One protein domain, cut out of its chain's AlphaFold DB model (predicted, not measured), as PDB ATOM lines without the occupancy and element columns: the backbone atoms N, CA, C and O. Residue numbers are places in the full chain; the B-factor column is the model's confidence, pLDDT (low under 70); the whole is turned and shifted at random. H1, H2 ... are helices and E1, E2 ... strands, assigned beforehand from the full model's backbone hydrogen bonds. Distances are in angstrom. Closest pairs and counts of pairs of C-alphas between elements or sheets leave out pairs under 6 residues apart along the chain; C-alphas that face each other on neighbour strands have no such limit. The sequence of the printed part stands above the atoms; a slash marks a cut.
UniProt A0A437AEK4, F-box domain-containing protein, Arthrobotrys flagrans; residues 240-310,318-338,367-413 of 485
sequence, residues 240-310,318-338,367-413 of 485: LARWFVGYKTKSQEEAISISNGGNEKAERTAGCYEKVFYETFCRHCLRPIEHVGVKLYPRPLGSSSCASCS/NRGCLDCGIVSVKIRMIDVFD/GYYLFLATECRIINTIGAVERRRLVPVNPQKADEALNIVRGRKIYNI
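This is residues 240 to 310, 318 to 338 and 367 to 413 of the 485 residues of the protein "F-box domain-containing protein" of Arthrobotrys flagrans (UniProt A0A437AEK4). A long, strongly twisted and curled antiparallel sheet runs through most of the length, with H3 packed beside E4 and E3, the small helices H1 and H2 at one end, and the loop of residues 283 to 310 at the other. The hairpin of E4 and E5 reaches away to one side. The printed part has 139 residues with three named helices and six named strands, ordered E1 H1 H2 E2 E3 E4 E5 H3 E6; the sheet's order is E5 E4 E3 E2 E1 E6, and the class is mixed. It is loose, with a radius of gyration of the C-alphas of 18.8 A, and spans 58 by 38 by 27 A.

E1, residues 243 to 248, is the antiparallel neighbour of E2, residues 271 to 282 (N 272 and O 246, 2.7 A), and of E6, residues 410 to 412 (N 247 and O 411, 3.1 A). H1, residues 252 to 259, only grazes the sheet. H2, residues 263 to 266, is not on it; H1 and H2 only just touch, only at the corner, with 3 pairs of C-alphas within 8 A, the closest those of Ile 258 and Ala 266, 6.3 A. E2 bends by 51 degrees at residue 279 and is antiparallel to E3, residues 326 to 335 (N 277 and O 331, 3.0 A). E4, residues 369 to 380, is antiparallel to E3 (N 372 and O 332, 2.9 A) and forms a hairpin with E5, residues 388 to 392 (N 379 and O 389, 2.8 A). H3, residues 395 to 406, is on the sheet at a height of 6.2 A; its closest C-alphas to E4 are Ala 398 and Thr 374, 6.1 A. In H1 and H3 every O i to N i+4 pair is within hydrogen-bond range; H2 is too short for one.

E1 begins at C-alpha 243 (-33.159, -50.454, -4.961), and E6 ends at C-alpha 412 (-36.481, -41.849, -11.811). E2 is 34.5 A long, E4 32.7 A, E3 27.8 A and H3 16.2 A.

The C-alphas farthest apart, of Gly 262 and Ser 310, are 59.1 A apart. Residues 311 to 317 and 339 to 366 are not printed, with gaps of 10.6 A and 8.1 A between C-alphas. Of the links printed whole, none is long. Mean pLDDT of the printed part is 72.7, with 51 residues under 70, among them 290 to 310.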
ATOM      1  N   LEU A 240     -27.426 -56.553  -3.223       51.16
ATOM      2  CA  LEU A 240     -28.856 -56.828  -3.385       51.16
ATOM      3  C   LEU A 240     -29.779 -55.933  -2.535       51.16
ATOM      4  O   LEU A 240     -30.907 -55.678  -2.930       51.16
ATOM      5  N   ALA A 241     -29.310 -55.358  -1.422       61.47
ATOM      6  CA  ALA A 241     -30.124 -54.481  -0.565       61.47
ATOM      7  C   ALA A 241     -30.299 -53.049  -1.121       61.47
ATOM      8  O   ALA A 241     -30.656 -52.124  -0.382       61.47
ATOM      9  N   ARG A 242     -29.963 -52.825  -2.396       73.50
ATOM     10  CA  ARG A 242     -30.051 -51.524  -3.066       73.50
ATOM     11  C   ARG A 242     -31.171 -51.574  -4.092       73.50
ATOM     12  O   ARG A 242     -31.218 -52.465  -4.930       73.50
ATOM     13  N   TRP A 243     -32.031 -50.574  -4.054       75.31
ATOM     14  CA  TRP A 243     -33.159 -50.454  -4.961       75.31
ATOM     15  C   TRP A 243     -32.718 -49.742  -6.223       75.31
ATOM     16  O   TRP A 243     -32.059 -48.701  -6.147       75.31
ATOM     17  N   PHE A 244     -33.100 -50.285  -7.372       81.25
ATOM     18  CA  PHE A 244     -32.963 -49.580  -8.634       81.25
ATOM     19  C   PHE A 244     -33.890 -48.360  -8.616       81.25
ATOM     20  O   PHE A 244     -35.100 -48.493  -8.438       81.25
ATOM     21  N   VAL A 245     -33.319 -47.160  -8.725       84.38
ATOM     22  CA  VAL A 245     -34.079 -45.897  -8.681       84.38
ATOM     23  C   VAL A 245     -34.261 -45.309 -10.077       84.38
ATOM     24  O   VAL A 245     -35.199 -44.548 -10.305       84.38
ATOM     25  N   GLY A 246     -33.389 -45.679 -11.012       85.44
ATOM     26  CA  GLY A 246     -33.483 -45.290 -12.411       85.44
ATOM     27  C   GLY A 246     -32.125 -45.086 -13.051       85.44
ATOM     28  O   GLY A 246     -31.128 -45.638 -12.593       85.44
ATOM     29  N   TYR A 247     -32.072 -44.296 -14.116       83.50
ATOM     30  CA  TYR A 247     -30.890 -44.213 -14.974       83.50
ATOM     31  C   TYR A 247     -30.123 -42.905 -14.767       83.50
ATOM     32  O   TYR A 247     -30.705 -41.818 -14.645       83.50
ATOM     33  N   LYS A 248     -28.790 -43.008 -14.721       79.19
ATOM     34  CA  LYS A 248     -27.885 -41.853 -14.695       79.19
ATOM     35  C   LYS A 248     -27.857 -41.245 -16.102       79.19
ATOM     36  O   LYS A 248     -27.325 -41.862 -17.018       79.19
ATOM     37  N   THR A 249     -28.395 -40.039 -16.275       71.94
ATOM     38  CA  THR A 249     -28.393 -39.340 -17.575       71.94
ATOM     39  C   THR A 249     -27.178 -38.419 -17.682       71.94
ATOM     40  O   THR A 249     -26.937 -37.620 -16.768       71.94
ATOM     41  N   LYS A 250     -26.421 -38.487 -18.780       66.19
ATOM     42  CA  LYS A 250     -25.325 -37.553 -19.093       66.19
ATOM     43  C   LYS A 250     -25.856 -36.247 -19.679       66.19
ATOM     44  O   LYS A 250     -25.299 -35.195 -19.366       66.19
ATOM     45  N   SER A 251     -26.936 -36.311 -20.464       61.53
ATOM     46  CA  SER A 251     -27.619 -35.158 -21.066       61.53
ATOM     47  C   SER A 251     -29.147 -35.271 -20.974       61.53
ATOM     48  O   SER A 251     -29.700 -36.330 -20.669       61.53
ATOM     49  N   GLN A 252     -29.842 -34.159 -21.229       54.28
ATOM     50  CA  GLN A 252     -31.306 -34.118 -21.303       54.28
ATOM     51  C   GLN A 252     -31.847 -34.912 -22.504       54.28
ATOM     52  O   GLN A 252     -32.889 -35.549 -22.393       54.28
ATOM     53  N   GLU A 253     -31.111 -34.947 -23.614       54.12
ATOM     54  CA  GLU A 253     -31.437 -35.724 -24.821       54.12
ATOM     55  C   GLU A 253     -31.349 -37.237 -24.580       54.12
ATOM     56  O   GLU A 253     -32.165 -38.009 -25.088       54.12
ATOM     57  N   GLU A 254     -30.388 -37.675 -23.757       63.16
ATOM     58  CA  GLU A 254     -30.286 -39.071 -23.323       63.16
ATOM     59  C   GLU A 254     -31.500 -39.453 -22.465       63.16
ATOM     60  O   GLU A 254     -32.043 -40.539 -22.631       63.16
ATOM     61  N   ALA A 255     -32.005 -38.536 -21.629       59.41
ATOM     62  CA  ALA A 255     -33.221 -38.765 -20.845       59.41
ATOM     63  C   ALA A 255     -34.470 -38.956 -21.727       59.41
ATOM     64  O   ALA A 255     -35.259 -39.860 -21.471       59.41
ATOM     65  N   ILE A 256     -34.623 -38.138 -22.776       61.41
ATOM     66  CA  ILE A 256     -35.741 -38.229 -23.736       61.41
ATOM     67  C   ILE A 256     -35.635 -39.511 -24.578       61.41
ATOM     68  O   ILE A 256     -36.629 -40.168 -24.875       61.41
ATOM     69  N   SER A 257     -34.412 -39.915 -24.932       60.97
ATOM     70  CA  SER A 257     -34.184 -41.167 -25.661       60.97
ATOM     71  C   SER A 257     -34.588 -42.400 -24.837       60.97
ATOM     72  O   SER A 257     -35.126 -43.351 -25.400       60.97
ATOM     73  N   ILE A 258     -34.359 -42.379 -23.514       64.25
ATOM     74  CA  ILE A 258     -34.767 -43.459 -22.596       64.25
ATOM     75  C   ILE A 258     -36.296 -43.534 -22.487       64.25
ATOM     76  O   ILE A 258     -36.848 -44.631 -22.514       64.25
ATOM     77  N   SER A 259     -36.993 -42.394 -22.391       66.31
ATOM     78  CA  SER A 259     -38.460 -42.385 -22.263       66.31
ATOM     79  C   SER A 259     -39.180 -42.890 -23.513       66.31
ATOM     80  O   SER A 259     -40.273 -43.433 -23.404       66.31
ATOM     81  N   ASN A 260     -38.564 -42.753 -24.690       72.19
ATOM     82  CA  ASN A 260     -39.174 -43.122 -25.971       72.19
ATOM     83  C   ASN A 260     -38.950 -44.596 -26.366       72.19
ATOM     84  O   ASN A 260     -39.190 -44.963 -27.513       72.19
ATOM     85  N   GLY A 261     -38.486 -45.451 -25.447       57.78
ATOM     86  CA  GLY A 261     -38.436 -46.904 -25.663       57.78
ATOM     87  C   GLY A 261     -37.316 -47.402 -26.587       57.78
ATOM     88  O   GLY A 261     -37.360 -48.543 -27.039       57.78
ATOM     89  N   GLY A 262     -36.293 -46.585 -26.863       59.97
ATOM     90  CA  GLY A 262     -35.122 -47.011 -27.634       59.97
ATOM     91  C   GLY A 262     -34.223 -47.959 -26.832       59.97
ATOM     92  O   GLY A 262     -33.281 -47.505 -26.177       59.97
ATOM     93  N   ASN A 263     -34.499 -49.267 -26.891       53.41
ATOM     94  CA  ASN A 263     -33.794 -50.308 -26.125       53.41
ATOM     95  C   ASN A 263     -32.260 -50.286 -26.296       53.41
ATOM     96  O   ASN A 263     -31.537 -50.502 -25.327       53.41
ATOM     97  N   GLU A 264     -31.738 -49.936 -27.476       55.72
ATOM     98  CA  GLU A 264     -30.287 -49.955 -27.741       55.72
ATOM     99  C   GLU A 264     -29.478 -48.898 -26.965       55.72
ATOM    100  O   GLU A 264     -28.281 -49.069 -26.728       55.72
ATOM    101  N   LYS A 265     -30.095 -47.783 -26.545       51.56
ATOM    102  CA  LYS A 265     -29.387 -46.754 -25.756       51.56
ATOM    103  C   LYS A 265     -29.430 -47.027 -24.252       51.56
ATOM    104  O   LYS A 265     -28.531 -46.568 -23.544       51.56
ATOM    105  N   ALA A 266     -30.412 -47.791 -23.769       51.12
ATOM    106  CA  ALA A 266     -30.541 -48.133 -22.352       51.12
ATOM    107  C   ALA A 266     -29.341 -48.955 -21.850       51.12
ATOM    108  O   ALA A 266     -28.832 -48.674 -20.762       51.12
ATOM    109  N   GLU A 267     -28.798 -49.857 -22.680       52.78
ATOM    110  CA  GLU A 267     -27.588 -50.643 -22.374       52.78
ATOM    111  C   GLU A 267     -26.346 -49.784 -22.081       52.78
ATOM    112  O   GLU A 267     -25.429 -50.220 -21.385       52.78
ATOM    113  N   ARG A 268     -26.298 -48.534 -22.564       55.91
ATOM    114  CA  ARG A 268     -25.154 -47.626 -22.347       55.91
ATOM    115  C   ARG A 268     -25.300 -46.727 -21.121       55.91
ATOM    116  O   ARG A 268     -24.346 -46.017 -20.773       55.91
ATOM    117  N   THR A 269     -26.462 -46.729 -20.471       66.56
ATOM    118  CA  THR A 269     -26.737 -45.880 -19.306       66.56
ATOM    119  C   THR A 269     -26.519 -46.650 -18.013       66.56
ATOM    120  O   THR A 269     -27.116 -47.693 -17.769       66.56
ATOM    121  N   ALA A 270     -25.640 -46.133 -17.154       74.50
ATOM    122  CA  ALA A 270     -25.356 -46.774 -15.879       74.50
ATOM    123  C   ALA A 270     -26.574 -46.650 -14.952       74.50
ATOM    124  O   ALA A 270     -27.029 -45.540 -14.646       74.50
ATOM    125  N   GLY A 271     -27.086 -47.788 -14.485       79.69
ATOM    126  CA  GLY A 271     -28.159 -47.818 -13.501       79.69
ATOM    127  C   GLY A 271     -27.760 -47.111 -12.202       79.69
ATOM    128  O   GLY A 271     -26.607 -47.155 -11.764       79.69
ATOM    129  N   CYS A 272     -28.712 -46.425 -11.579       81.94
ATOM    130  CA  CYS A 272     -28.560 -45.831 -10.263       81.94
ATOM    131  C   CYS A 272     -29.303 -46.672  -9.232       81.94
ATOM    132  O   CYS A 272     -30.512 -46.893  -9.336       81.94
ATOM    133  N   TYR A 273     -28.559 -47.094  -8.216       83.19
ATOM    134  CA  TYR A 273     -29.072 -47.881  -7.113       83.19
ATOM    135  C   TYR A 273     -28.883 -47.106  -5.812       83.19
ATOM    136  O   TYR A 273     -27.790 -46.605  -5.536       83.19
ATOM    137  N   GLU A 274     -29.933 -47.023  -5.001       86.56
ATOM    138  CA  GLU A 274     -29.895 -46.378  -3.689       86.56
ATOM    139  C   GLU A 274     -30.330 -47.356  -2.604       86.56
ATOM    140  O   GLU A 274     -31.192 -48.208  -2.811       86.56
ATOM    141  N   LYS A 275     -29.769 -47.199  -1.407       85.00
ATOM    142  CA  LYS A 275     -30.258 -47.899  -0.217       85.00
ATOM    143  C   LYS A 275     -30.877 -46.897   0.738       85.00
ATOM    144  O   LYS A 275     -30.343 -45.811   0.947       85.00
ATOM    145  N   VAL A 276     -31.996 -47.284   1.332       83.44
ATOM    146  CA  VAL A 276     -32.684 -46.519   2.367       83.44
ATOM    147  C   VAL A 276     -32.627 -47.315   3.658       83.44
ATOM    148  O   VAL A 276     -32.832 -48.523   3.645       83.44
ATOM    149  N   PHE A 277     -32.380 -46.632   4.765       81.75
ATOM    150  CA  PHE A 277     -32.591 -47.165   6.106       81.75
ATOM    151  C   PHE A 277     -32.995 -46.026   7.042       81.75
ATOM    152  O   PHE A 277     -32.917 -44.847   6.686       81.75
ATOM    153  N   TYR A 278     -33.480 -46.377   8.227       80.81
ATOM    154  CA  TYR A 278     -33.990 -45.421   9.202       80.81
ATOM    155  C   TYR A 278     -33.174 -45.512  10.482       80.81
ATOM    156  O   TYR A 278     -32.865 -46.602  10.954       80.81
ATOM    157  N   GLU A 279     -32.842 -44.359  11.048       80.94
ATOM    158  CA  GLU A 279     -32.094 -44.249  12.296       80.94
ATOM    159  C   GLU A 279     -32.705 -43.150  13.167       80.94
ATOM    160  O   GLU A 279     -33.465 -42.299  12.700       80.94
ATOM    161  N   THR A 280     -32.383 -43.168  14.456       80.56
ATOM    162  CA  THR A 280     -32.755 -42.093  15.376       80.56
ATOM    163  C   THR A 280     -31.494 -41.461  15.930       80.56
ATOM    164  O   THR A 280     -30.614 -42.153  16.443       80.56
ATOM    165  N   PHE A 281     -31.429 -40.141  15.833       81.69
ATOM    166  CA  PHE A 281     -30.307 -39.336  16.284       81.69
ATOM    167  C   PHE A 281     -30.727 -38.482  17.468       81.69
ATOM    168  O   PHE A 281     -31.873 -38.038  17.566       81.69
ATOM    169  N   CYS A 282     -29.786 -38.201  18.358       78.50
ATOM    170  CA  CYS A 282     -29.953 -37.082  19.273       78.50
ATOM    171  C   CYS A 282     -29.702 -35.780  18.507       78.50
ATOM    172  O   CYS A 282     -28.687 -35.655  17.818       78.50
ATOM    173  N   ARG A 283     -30.611 -34.808  18.644       79.50
ATOM    174  CA  ARG A 283     -30.504 -33.533  17.925       79.50
ATOM    175  C   ARG A 283     -29.249 -32.755  18.309       79.50
ATOM    176  O   ARG A 283     -28.679 -32.132  17.437       79.50
ATOM    177  N   HIS A 284     -28.776 -32.852  19.554       77.75
ATOM    178  CA  HIS A 284     -27.564 -32.173  20.032       77.75
ATOM    179  C   HIS A 284     -26.267 -32.753  19.461       77.75
ATOM    180  O   HIS A 284     -25.452 -32.042  18.886       77.75
ATOM    181  N   CYS A 285     -26.051 -34.056  19.671       72.94
ATOM    182  CA  CYS A 285     -24.767 -34.691  19.378       72.94
ATOM    183  C   CYS A 285     -24.677 -35.172  17.915       72.94
ATOM    184  O   CYS A 285     -23.583 -35.528  17.480       72.94
ATOM    185  N   LEU A 286     -25.804 -35.231  17.182       78.06
ATOM    186  CA  LEU A 286     -25.940 -35.900  15.877       78.06
ATOM    187  C   LEU A 286     -25.321 -37.303  15.866       78.06
ATOM    188  O   LEU A 286     -24.854 -37.799  14.840       78.06
ATOM    189  N   ARG A 287     -25.355 -37.985  17.016       77.62
ATOM    190  CA  ARG A 287     -24.953 -39.386  17.132       77.62
ATOM    191  C   ARG A 287     -26.187 -40.285  17.108       77.62
ATOM    192  O   ARG A 287     -27.223 -39.895  17.668       77.62
ATOM    193  N   PRO A 288     -26.083 -41.470  16.481       75.62
ATOM    194  CA  PRO A 288     -27.110 -42.494  16.576       75.62
ATOM    195  C   PRO A 288     -27.342 -42.866  18.036       75.62
ATOM    196  O   PRO A 288     -26.412 -42.906  18.842       75.62
ATOM    197  N   ILE A 289     -28.588 -43.150  18.379       73.06
ATOM    198  CA  ILE A 289     -28.933 -43.643  19.707       73.06
ATOM    199  C   ILE A 289     -28.775 -45.168  19.684       73.06
ATOM    200  O   ILE A 289     -29.641 -45.875  19.172       73.06
ATOM    201  N   GLU A 290     -27.662 -45.663  20.233       56.72
ATOM    202  CA  GLU A 290     -27.222 -47.076  20.170       56.72
ATOM    203  C   GLU A 290     -28.185 -48.066  20.849       56.72
ATOM    204  O   GLU A 290     -28.112 -49.271  20.631       56.72
ATOM    205  N   HIS A 291     -29.160 -47.559  21.604       50.97
ATOM    206  CA  HIS A 291     -30.138 -48.368  22.315       50.97
ATOM    207  C   HIS A 291     -31.553 -47.828  22.172       50.97
ATOM    208  O   HIS A 291     -32.294 -47.833  23.157       50.97
ATOM    209  N   VAL A 292     -32.006 -47.423  20.977       49.31
ATOM    210  CA  VAL A 292     -33.464 -47.364  20.713       49.31
ATOM    211  C   VAL A 292     -34.012 -48.787  20.638       49.31
ATOM    212  O   VAL A 292     -34.582 -49.191  19.638       49.31
ATOM    213  N   GLY A 293     -33.748 -49.579  21.681       39.16
ATOM    214  CA  GLY A 293     -34.759 -50.247  22.465       39.16
ATOM    215  C   GLY A 293     -35.863 -50.837  21.637       39.16
ATOM    216  O   GLY A 293     -37.017 -50.641  21.990       39.16
ATOM    217  N   VAL A 294     -35.495 -51.532  20.560       41.25
ATOM    218  CA  VAL A 294     -36.253 -52.595  19.948       41.25
ATOM    219  C   VAL A 294     -37.585 -52.140  19.273       41.25
ATOM    220  O   VAL A 294     -38.129 -52.782  18.373       41.25
ATOM    221  N   LYS A 295     -38.108 -50.965  19.623       43.66
ATOM    222  CA  LYS A 295     -39.288 -50.325  19.063       43.66
ATOM    223  C   LYS A 295     -38.850 -49.577  17.812       43.66
ATOM    224  O   LYS A 295     -38.151 -48.574  17.888       43.66
ATOM    225  N   LEU A 296     -39.358 -50.034  16.671       45.59
ATOM    226  CA  LEU A 296     -39.227 -49.404  15.349       45.59
ATOM    227  C   LEU A 296     -39.542 -47.908  15.313       45.59
ATOM    228  O   LEU A 296     -39.119 -47.201  14.404       45.59
ATOM    229  N   TYR A 297     -40.274 -47.434  16.319       48.69
ATOM    230  CA  TYR A 297     -40.372 -46.024  16.632       48.69
ATOM    231  C   TYR A 297     -39.817 -45.789  18.021       48.69
ATOM    232  O   TYR A 297     -40.303 -46.432  18.962       48.69
ATOM    233  N   PRO A 298     -38.917 -44.810  18.201       40.91
ATOM    234  CA  PRO A 298     -38.810 -44.215  19.513       40.91
ATOM    235  C   PRO A 298     -40.223 -43.766  19.899       40.91
ATOM    236  O   PRO A 298     -40.872 -42.994  19.186       40.91
ATOM    237  N   ARG A 299     -40.755 -44.284  21.013       39.62
ATOM    238  CA  ARG A 299     -41.849 -43.559  21.655       39.62
ATOM    239  C   ARG A 299     -41.253 -42.178  21.975       39.62
ATOM    240  O   ARG A 299     -40.121 -42.134  22.453       39.62
ATOM    241  N   PRO A 300     -41.993 -41.070  21.803       41.12
ATOM    242  CA  PRO A 300     -41.590 -39.773  22.359       41.12
ATOM    243  C   PRO A 300     -41.276 -39.846  23.871       41.12
ATOM    244  O   PRO A 300     -40.700 -38.931  24.444       41.12
ATOM    245  N   LEU A 301     -41.651 -40.960  24.514       36.28
ATOM    246  CA  LEU A 301     -41.510 -41.275  25.923       36.28
ATOM    247  C   LEU A 301     -40.773 -42.630  26.097       36.28
ATOM    248  O   LEU A 301     -41.383 -43.691  25.941       36.28
ATOM    249  N   GLY A 302     -39.473 -42.583  26.427       37.84
ATOM    250  CA  GLY A 302     -38.618 -43.713  26.865       37.84
ATOM    251  C   GLY A 302     -37.648 -44.239  25.788       37.84
ATOM    252  O   GLY A 302     -38.059 -44.434  24.652       37.84
ATOM    253  N   SER A 303     -36.362 -44.516  26.031       44.38
ATOM    254  CA  SER A 303     -35.630 -44.746  27.293       44.38
ATOM    255  C   SER A 303     -34.100 -44.750  27.069       44.38
ATOM    256  O   SER A 303     -33.378 -45.529  27.683       44.38
ATOM    257  N   SER A 304     -33.587 -43.936  26.140       46.72
ATOM    258  CA  SER A 304     -32.220 -44.124  25.624       46.72
ATOM    259  C   SER A 304     -31.449 -42.804  25.598       46.72
ATOM    260  O   SER A 304     -31.828 -41.874  24.886       46.72
ATOM    261  N   SER A 305     -30.394 -42.708  26.406       49.59
ATOM    262  CA  SER A 305     -29.507 -41.541  26.507       49.59
ATOM    263  C   SER A 305     -28.436 -41.536  25.407       49.59
ATOM    264  O   SER A 305     -27.892 -42.591  25.083       49.59
ATOM    265  N   CYS A 306     -28.084 -40.364  24.845       55.75
ATOM    266  CA  CYS A 306     -26.856 -40.229  24.030       55.75
ATOM    267  C   CYS A 306     -25.665 -40.491  24.973       55.75
ATOM    268  O   CYS A 306     -25.360 -39.643  25.809       55.75
ATOM    269  N   ALA A 307     -24.983 -41.639  24.842       53.84
ATOM    270  CA  ALA A 307     -23.828 -42.037  25.672       53.84
ATOM    271  C   ALA A 307     -22.638 -41.059  25.591       53.84
ATOM    272  O   ALA A 307     -21.687 -41.125  26.356       53.84
ATOM    273  N   SER A 308     -22.670 -40.139  24.628       54.88
ATOM    274  CA  SER A 308     -21.663 -39.089  24.465       54.88
ATOM    275  C   SER A 308     -22.014 -37.786  25.181       54.88
ATOM    276  O   SER A 308     -21.181 -36.893  25.244       54.88
ATOM    277  N   CYS A 309     -23.244 -37.669  25.685       54.12
ATOM    278  CA  CYS A 309     -23.713 -36.528  26.475       54.12
ATOM    279  C   CYS A 309     -23.808 -36.870  27.971       54.12
ATOM    280  O   CYS A 309     -24.098 -35.998  28.780       54.12
ATOM    281  N   SER A 310     -23.547 -38.126  28.350       48.59
ATOM    282  CA  SER A 310     -23.625 -38.618  29.731       48.59
ATOM    283  C   SER A 310     -22.441 -38.219  30.618       48.59
ATOM    284  O   SER A 310     -22.454 -38.536  31.801       48.59
ATOM    285  N   ASN A 318     -32.869 -41.328  31.077       40.91
ATOM    286  CA  ASN A 318     -33.848 -41.261  29.985       40.91
ATOM    287  C   ASN A 318     -33.933 -39.971  29.151       40.91
ATOM    288  O   ASN A 318     -34.528 -39.007  29.618       40.91
ATOM    289  N   ARG A 319     -33.556 -40.085  27.861       44.16
ATOM    290  CA  ARG A 319     -33.906 -39.271  26.660       44.16
ATOM    291  C   ARG A 319     -32.616 -38.844  25.929       44.16
ATOM    292  O   ARG A 319     -31.542 -38.820  26.525       44.16
ATOM    293  N   GLY A 320     -32.688 -38.481  24.638       49.19
ATOM    294  CA  GLY A 320     -31.677 -37.562  24.075       49.19
ATOM    295  C   GLY A 320     -31.534 -36.337  24.995       49.19
ATOM    296  O   GLY A 320     -32.408 -36.166  25.839       49.19
ATOM    297  N   CYS A 321     -30.469 -35.527  24.888       56.31
ATOM    298  CA  CYS A 321     -30.237 -34.406  25.825       56.31
ATOM    299  C   CYS A 321     -31.560 -33.720  26.199       56.31
ATOM    300  O   CYS A 321     -32.326 -33.418  25.278       56.31
ATOM    301  N   LEU A 322     -31.839 -33.569  27.504       48.75
ATOM    302  CA  LEU A 322     -33.152 -33.192  28.062       48.75
ATOM    303  C   LEU A 322     -33.824 -32.043  27.294       48.75
ATOM    304  O   LEU A 322     -35.026 -32.102  27.043       48.75
ATOM    305  N   ASP A 323     -33.023 -31.089  26.823       54.62
ATOM    306  CA  ASP A 323     -33.490 -29.893  26.119       54.62
ATOM    307  C   ASP A 323     -33.485 -30.015  24.588       54.62
ATOM    308  O   ASP A 323     -34.167 -29.273  23.888       54.62
ATOM    309  N   CYS A 324     -32.705 -30.939  24.027       65.75
ATOM    310  CA  CYS A 324     -32.473 -31.003  22.581       65.75
ATOM    311  C   CYS A 324     -33.370 -32.033  21.885       65.75
ATOM    312  O   CYS A 324     -33.685 -31.886  20.704       65.75
ATOM    313  N   GLY A 325     -33.772 -33.088  22.596       76.19
ATOM    314  CA  GLY A 325     -34.625 -34.144  22.063       76.19
ATOM    315  C   GLY A 325     -33.941 -35.066  21.044       76.19
ATOM    316  O   GLY A 325     -32.713 -35.127  20.901       76.19
ATOM    317  N   ILE A 326     -34.772 -35.842  20.349       81.06
ATOM    318  CA  ILE A 326     -34.366 -36.854  19.368       81.06
ATOM    319  C   ILE A 326     -35.061 -36.603  18.036       81.06
ATOM    320  O   ILE A 326     -36.101 -35.949  17.978       81.06
ATOM    321  N   VAL A 327     -34.499 -37.147  16.965       85.62
ATOM    322  CA  VAL A 327     -35.066 -37.044  15.627       85.62
ATOM    323  C   VAL A 327     -34.939 -38.369  14.894       85.62
ATOM    324  O   VAL A 327     -33.872 -38.980  14.871       85.62
ATOM    325  N   SER A 328     -36.042 -38.823  14.305       87.25
ATOM    326  CA  SER A 328     -36.026 -39.955  13.382       87.25
ATOM    327  C   SER A 328     -35.637 -39.449  12.004       87.25
ATOM    328  O   SER A 328     -36.220 -38.491  11.496       87.25
ATOM    329  N   VAL A 329     -34.651 -40.093  11.393       89.44
ATOM    330  CA  VAL A 329     -34.158 -39.721  10.073       89.44
ATOM    331  C   VAL A 329     -34.204 -40.911   9.132       89.44
ATOM    332  O   VAL A 329     -33.913 -42.049   9.502       89.44
ATOM    333  N   LYS A 330     -34.553 -40.627   7.885       90.56
ATOM    334  CA  LYS A 330     -34.362 -41.520   6.751       90.56
ATOM    335  C   LYS A 330     -32.985 -41.241   6.169       90.56
ATOM    336  O   LYS A 330     -32.751 -40.139   5.676       90.56
ATOM    337  N   ILE A 331     -32.089 -42.216   6.220       90.31
ATOM    338  CA  ILE A 331     -30.775 -42.120   5.587       90.31
ATOM    339  C   ILE A 331     -30.852 -42.767   4.210       90.31
ATOM    340  O   ILE A 331     -31.262 -43.920   4.065       90.31
ATOM    341  N   ARG A 332     -30.443 -42.014   3.191       91.69
ATOM    342  CA  ARG A 332     -30.229 -42.509   1.830       91.69
ATOM    343  C   ARG A 332     -28.741 -42.680   1.577       91.69
ATOM    344  O   ARG A 332     -27.990 -41.718   1.695       91.69
ATOM    345  N   MET A 333     -28.337 -43.886   1.207       90.00
ATOM    346  CA  MET A 333     -27.025 -44.185   0.649       90.00
ATOM    347  C   MET A 333     -27.099 -44.020  -0.868       90.00
ATOM    348  O   MET A 333     -27.862 -44.724  -1.534       90.00
ATOM    349  N   ILE A 334     -26.321 -43.082  -1.393       88.00
ATOM    350  CA  ILE A 334     -26.372 -42.625  -2.780       88.00
ATOM    351  C   ILE A 334     -25.042 -42.971  -3.439       88.00
ATOM    352  O   ILE A 334     -23.980 -42.639  -2.911       88.00
ATOM    353  N   ASP A 335     -25.104 -43.617  -4.599       81.00
ATOM    354  CA  ASP A 335     -23.943 -43.834  -5.456       81.00
ATOM    355  C   ASP A 335     -23.655 -42.578  -6.295       81.00
ATOM    356  O   ASP A 335     -24.335 -42.272  -7.285       81.00
ATOM    357  N   VAL A 336     -22.668 -41.805  -5.849       74.38
ATOM    358  CA  VAL A 336     -22.390 -40.470  -6.402       74.38
ATOM    359  C   VAL A 336     -21.332 -40.517  -7.503       74.38
ATOM    360  O   VAL A 336     -21.288 -39.623  -8.344       74.38
ATOM    361  N   PHE A 337     -20.525 -41.574  -7.564       71.25
ATOM    362  CA  PHE A 337     -19.365 -41.633  -8.447       71.25
ATOM    363  C   PHE A 337     -19.610 -42.608  -9.602       71.25
ATOM    364  O   PHE A 337     -20.349 -43.582  -9.480       71.25
ATOM    365  N   ASP A 338     -19.046 -42.314 -10.770       64.12
ATOM    366  CA  ASP A 338     -19.171 -43.200 -11.928       64.12
ATOM    367  C   ASP A 338     -18.163 -44.349 -11.829       64.12
ATOM    368  O   ASP A 338     -17.019 -44.136 -11.431       64.12
ATOM    369  N   GLY A 367     -18.656 -49.330  -5.017       67.25
ATOM    370  CA  GLY A 367     -18.805 -47.919  -5.382       67.25
ATOM    371  C   GLY A 367     -18.588 -46.975  -4.194       67.25
ATOM    372  O   GLY A 367     -18.675 -47.354  -3.024       67.25
ATOM    373  N   TYR A 368     -18.275 -45.719  -4.483       77.38
ATOM    374  CA  TYR A 368     -18.169 -44.698  -3.448       77.38
ATOM    375  C   TYR A 368     -19.578 -44.184  -3.121       77.38
ATOM    376  O   TYR A 368     -20.315 -43.753  -4.004       77.38
ATOM    377  N   TYR A 369     -19.949 -44.208  -1.843       84.25
ATOM    378  CA  TYR A 369     -21.298 -43.883  -1.397       84.25
ATOM    379  C   TYR A 369     -21.298 -42.673  -0.484       84.25
ATOM    380  O   TYR A 369     -20.466 -42.569   0.415       84.25
ATOM    381  N   LEU A 370     -22.277 -41.795  -0.662       88.50
ATOM    382  CA  LEU A 370     -22.556 -40.721   0.286       88.50
ATOM    383  C   LEU A 370     -23.866 -40.995   1.002       88.50
ATOM    384  O   LEU A 370     -24.766 -41.631   0.455       88.50
ATOM    385  N   PHE A 371     -23.967 -40.504   2.229       92.44
ATOM    386  CA  PHE A 371     -25.154 -40.665   3.052       92.44
ATOM    387  C   PHE A 371     -25.850 -39.318   3.193       92.44
ATOM    388  O   PHE A 371     -25.204 -38.334   3.539       92.44
ATOM    389  N   LEU A 372     -27.155 -39.276   2.949       95.12
ATOM    390  CA  LEU A 372     -27.997 -38.101   3.159       95.12
ATOM    391  C   LEU A 372     -29.053 -38.416   4.213       95.12
ATOM    392  O   LEU A 372     -29.863 -39.322   4.015       95.12
ATOM    393  N   ALA A 373     -29.068 -37.654   5.301       95.38
ATOM    394  CA  ALA A 373     -30.117 -37.713   6.307       95.38
ATOM    395  C   ALA A 373     -31.304 -36.826   5.906       95.38
ATOM    396  O   ALA A 373     -31.146 -35.670   5.523       95.38
ATOM    397  N   THR A 374     -32.512 -37.362   6.021       95.50
ATOM    398  CA  THR A 374     -33.773 -36.638   5.838       95.50
ATOM    399  C   THR A 374     -34.580 -36.723   7.119       95.50
ATOM    400  O   THR A 374     -34.821 -37.820   7.614       95.50
ATOM    401  N   GLU A 375     -35.031 -35.586   7.640       93.75
ATOM    402  CA  GLU A 375     -35.879 -35.563   8.828       93.75
ATOM    403  C   GLU A 375     -37.238 -36.207   8.555       93.75
ATOM    404  O   GLU A 375     -37.910 -35.867   7.575       93.75
ATOM    405  N   CYS A 376     -37.666 -37.101   9.442       92.44
ATOM    406  CA  CYS A 376     -38.953 -37.768   9.351       92.44
ATOM    407  C   CYS A 376     -39.811 -37.529  10.591       92.44
ATOM    408  O   CYS A 376     -39.325 -37.454  11.718       92.44
ATOM    409  N   ARG A 377     -41.123 -37.489  10.367       89.12
ATOM    410  CA  ARG A 377     -42.147 -37.512  11.411       89.12
ATOM    411  C   ARG A 377     -43.026 -38.742  11.256       89.12
ATOM    412  O   ARG A 377     -43.170 -39.275  10.157       89.12
ATOM    413  N   ILE A 378     -43.635 -39.162  12.358       85.31
ATOM    414  CA  ILE A 378     -44.624 -40.236  12.350       85.31
ATOM    415  C   ILE A 378     -45.994 -39.616  12.082       85.31
ATOM    416  O   ILE A 378     -46.426 -38.738  12.826       85.31
ATOM    417  N   ILE A 379     -46.677 -40.073  11.037       85.88
ATOM    418  CA  ILE A 379     -48.077 -39.733  10.767       85.88
ATOM    419  C   ILE A 379     -48.974 -40.932  11.059       85.88
ATOM    420  O   ILE A 379     -48.571 -42.081  10.855       85.88
ATOM    421  N   ASN A 380     -50.191 -40.651  11.523       85.44
ATOM    422  CA  ASN A 380     -51.236 -41.655  11.655       85.44
ATOM    423  C   ASN A 380     -52.116 -41.626  10.401       85.44
ATOM    424  O   ASN A 380     -52.740 -40.604  10.122       85.44
ATOM    425  N   THR A 381     -52.172 -42.723   9.652       82.44
ATOM    426  CA  THR A 381     -53.023 -42.842   8.463       82.44
ATOM    427  C   THR A 381     -54.212 -43.740   8.783       82.44
ATOM    428  O   THR A 381     -54.049 -44.923   9.085       82.44
ATOM    429  N   ILE A 382     -55.414 -43.166   8.747       82.56
ATOM    430  CA  ILE A 382     -56.669 -43.894   8.967       82.56
ATOM    431  C   ILE A 382     -56.927 -44.793   7.751       82.56
ATOM    432  O   ILE A 382     -56.697 -44.384   6.618       82.56
ATOM    433  N   GLY A 383     -57.349 -46.039   7.987       78.81
ATOM    434  CA  GLY A 383     -57.657 -47.008   6.925       78.81
ATOM    435  C   GLY A 383     -56.444 -47.644   6.235       78.81
ATOM    436  O   GLY A 383     -56.602 -48.616   5.504       78.81
ATOM    437  N   ALA A 384     -55.222 -47.167   6.489       77.81
ATOM    438  CA  ALA A 384     -54.016 -47.815   5.987       77.81
ATOM    439  C   ALA A 384     -53.692 -49.097   6.769       77.81
ATOM    440  O   ALA A 384     -53.842 -49.147   7.993       77.81
ATOM    441  N   VAL A 385     -53.143 -50.096   6.065       72.56
ATOM    442  CA  VAL A 385     -52.540 -51.293   6.682       72.56
ATOM    443  C   VAL A 385     -51.524 -50.868   7.742       72.56
ATOM    444  O   VAL A 385     -51.571 -51.300   8.895       72.56
ATOM    445  N   GLU A 386     -50.616 -49.981   7.342       74.31
ATOM    446  CA  GLU A 386     -49.666 -49.346   8.232       74.31
ATOM    447  C   GLU A 386     -50.260 -48.050   8.781       74.31
ATOM    448  O   GLU A 386     -50.211 -47.008   8.122       74.31
ATOM    449  N   ARG A 387     -50.794 -48.117  10.006       77.88
ATOM    450  CA  ARG A 387     -51.385 -46.955  10.678       77.88
ATOM    451  C   ARG A 387     -50.352 -45.895  11.038       77.88
ATOM    452  O   ARG A 387     -50.726 -44.736  11.088       77.88
ATOM    453  N   ARG A 388     -49.094 -46.256  11.320       80.56
ATOM    454  CA  ARG A 388     -48.034 -45.321  11.740       80.56
ATOM    455  C   ARG A 388     -46.915 -45.307  10.715       80.56
ATOM    456  O   ARG A 388     -46.143 -46.262  10.641       80.56
ATOM    457  N   ARG A 389     -46.798 -44.216   9.958       81.31
ATOM    458  CA  ARG A 389     -45.829 -44.096   8.859       81.31
ATOM    459  C   ARG A 389     -44.774 -43.045   9.139       81.31
ATOM    460  O   ARG A 389     -45.107 -41.965   9.614       81.31
ATOM    461  N   LEU A 390     -43.519 -43.355   8.815       84.44
ATOM    462  CA  LEU A 390     -42.454 -42.356   8.783       84.44
ATOM    463  C   LEU A 390     -42.485 -41.656   7.434       84.44
ATOM    464  O   LEU A 390     -42.237 -42.274   6.403       84.44
ATOM    465  N   VAL A 391     -42.762 -40.361   7.453       89.38
ATOM    466  CA  VAL A 391     -42.745 -39.524   6.253       89.38
ATOM    467  C   VAL A 391     -41.757 -38.382   6.435       89.38
ATOM    468  O   VAL A 391     -41.612 -37.887   7.559       89.38
ATOM    469  N   PRO A 392     -41.074 -37.936   5.365       94.00
ATOM    470  CA  PRO A 392     -40.285 -36.716   5.420       94.00
ATOM    471  C   PRO A 392     -41.119 -35.559   5.973       94.00
ATOM    472  O   PRO A 392     -42.275 -35.388   5.581       94.00
ATOM    473  N   VAL A 393     -40.541 -34.758   6.871       94.31
ATOM    474  CA  VAL A 393     -41.226 -33.566   7.407       94.31
ATOM    475  C   VAL A 393     -41.573 -32.602   6.274       94.31
ATOM    476  O   VAL A 393     -42.689 -32.091   6.219       94.31
ATOM    477  N   ASN A 394     -40.643 -32.419   5.335       95.75
ATOM    478  CA  ASN A 394     -40.856 -31.676   4.102       95.75
ATOM    479  C   ASN A 394     -40.365 -32.516   2.903       95.75
ATOM    480  O   ASN A 394     -39.156 -32.569   2.658       95.75
ATOM    481  N   PRO A 395     -41.274 -33.189   2.171       94.06
ATOM    482  CA  PRO A 395     -40.910 -34.030   1.030       94.06
ATOM    483  C   PRO A 395     -40.199 -33.266  -0.092       94.06
ATOM    484  O   PRO A 395     -39.218 -33.762  -0.630       94.06
ATOM    485  N   GLN A 396     -40.633 -32.038  -0.393       95.19
ATOM    486  CA  GLN A 396     -40.044 -31.224  -1.461       95.19
ATOM    487  C   GLN A 396     -38.589 -30.857  -1.151       95.19
ATOM    488  O   GLN A 396     -37.710 -31.062  -1.985       95.19
ATOM    489  N   LYS A 397     -38.307 -30.392   0.074       95.12
ATOM    490  CA  LYS A 397     -36.931 -30.100   0.514       95.12
ATOM    491  C   LYS A 397     -36.062 -31.352   0.576       95.12
ATOM    492  O   LYS A 397     -34.867 -31.278   0.311       95.12
ATOM    493  N   ALA A 398     -36.642 -32.499   0.931       94.81
ATOM    494  CA  ALA A 398     -35.927 -33.770   0.919       94.81
ATOM    495  C   ALA A 398     -35.513 -34.174  -0.506       94.81
ATOM    496  O   ALA A 398     -34.378 -34.604  -0.714       94.81
ATOM    497  N   ASP A 399     -36.406 -33.996  -1.482       93.06
ATOM    498  CA  ASP A 399     -36.116 -34.263  -2.892       93.06
ATOM    499  C   ASP A 399     -35.096 -33.259  -3.459       93.06
ATOM    500  O   ASP A 399     -34.178 -33.649  -4.182       93.06
ATOM    501  N   GLU A 400     -35.178 -31.982  -3.075       93.81
ATOM    502  CA  GLU A 400     -34.172 -30.969  -3.419       93.81
ATOM    503  C   GLU A 400     -32.788 -31.330  -2.856       93.81
ATOM    504  O   GLU A 400     -31.803 -31.367  -3.598       93.81
ATOM    505  N   ALA A 401     -32.709 -31.678  -1.569       95.00
ATOM    506  CA  ALA A 401     -31.478 -32.128  -0.925       95.00
ATOM    507  C   ALA A 401     -30.893 -33.366  -1.620       95.00
ATOM    508  O   ALA A 401     -29.689 -33.436  -1.880       95.00
ATOM    509  N   LEU A 402     -31.745 -34.327  -1.977       92.75
ATOM    510  CA  LEU A 402     -31.344 -35.524  -2.708       92.75
ATOM    511  C   LEU A 402     -30.751 -35.175  -4.077       92.75
ATOM    512  O   LEU A 402     -29.700 -35.703  -4.443       92.75
ATOM    513  N   ASN A 403     -31.362 -34.243  -4.806       90.06
ATOM    514  CA  ASN A 403     -30.846 -33.767  -6.090       90.06
ATOM    515  C   ASN A 403     -29.501 -33.033  -5.949       90.06
ATOM    516  O   ASN A 403     -28.624 -33.196  -6.803       90.06
ATOM    517  N   ILE A 404     -29.302 -32.276  -4.864       90.81
ATOM    518  CA  ILE A 404     -28.020 -31.623  -4.558       90.81
ATOM    519  C   ILE A 404     -26.921 -32.675  -4.353       90.81
ATOM    520  O   ILE A 404     -25.873 -32.572  -4.995       90.81
ATOM    521  N   VAL A 405     -27.158 -33.701  -3.524       90.56
ATOM    522  CA  VAL A 405     -26.156 -34.754  -3.244       90.56
ATOM    523  C   VAL A 405     -25.884 -35.629  -4.463       90.56
ATOM    524  O   VAL A 405     -24.728 -35.952  -4.731       90.56
ATOM    525  N   ARG A 406     -26.922 -35.987  -5.230       86.69
ATOM    526  CA  ARG A 406     -26.774 -36.751  -6.481       86.69
ATOM    527  C   ARG A 406     -25.899 -36.013  -7.493       86.69
ATOM    528  O   ARG A 406     -25.192 -36.654  -8.263       86.69
ATOM    529  N   GLY A 407     -25.979 -34.681  -7.539       82.12
ATOM    530  CA  GLY A 407     -25.195 -33.845  -8.455       82.12
ATOM    531  C   GLY A 407     -25.556 -33.987  -9.941       82.12
ATOM    532  O   GLY A 407     -24.927 -33.357 -10.797       82.12
ATOM    533  N   ARG A 408     -26.578 -34.786 -10.265       78.75
ATOM    534  CA  ARG A 408     -27.089 -35.037 -11.616       78.75
ATOM    535  C   ARG A 408     -28.592 -35.255 -11.589       78.75
ATOM    536  O   ARG A 408     -29.143 -35.694 -10.578       78.75
ATOM    537  N   LYS A 409     -29.228 -34.992 -12.729       80.44
ATOM    538  CA  LYS A 409     -30.597 -35.436 -12.965       80.44
ATOM    539  C   LYS A 409     -30.571 -36.961 -13.071       80.44
ATOM    540  O   LYS A 409     -29.701 -37.529 -13.730       80.44
ATOM    541  N   ILE A 410     -31.476 -37.602 -12.352       81.81
ATOM    542  CA  ILE A 410     -31.739 -39.029 -12.485       81.81
ATOM    543  C   ILE A 410     -33.110 -39.124 -13.117       81.81
ATOM    544  O   ILE A 410     -34.049 -38.470 -12.650       81.81
ATOM    545  N   TYR A 411     -33.211 -39.908 -14.182       83.12
ATOM    546  CA  TYR A 411     -34.511 -40.311 -14.681       83.12
ATOM    547  C   TYR A 411     -35.043 -41.361 -13.711       83.12
ATOM    548  O   TYR A 411     -34.599 -42.508 -13.745       83.12
ATOM    549  N   ASN A 412     -35.881 -40.929 -12.766       82.50
ATOM    550  CA  ASN A 412     -36.481 -41.849 -11.811       82.50
ATOM    551  C   ASN A 412     -37.462 -42.750 -12.563       82.50
ATOM    552  O   ASN A 412     -38.207 -42.270 -13.413       82.50
ATOM    553  N   ILE A 413     -37.478 -44.030 -12.219       83.94
ATOM    554  CA  ILE A 413     -38.512 -44.948 -12.698       83.94
ATOM    555  C   ILE A 413     -39.840 -44.509 -12.091       83.94
ATOM    556  O   ILE A 413     -39.879 -44.011 -10.955       83.94
TER     557      ILE A 413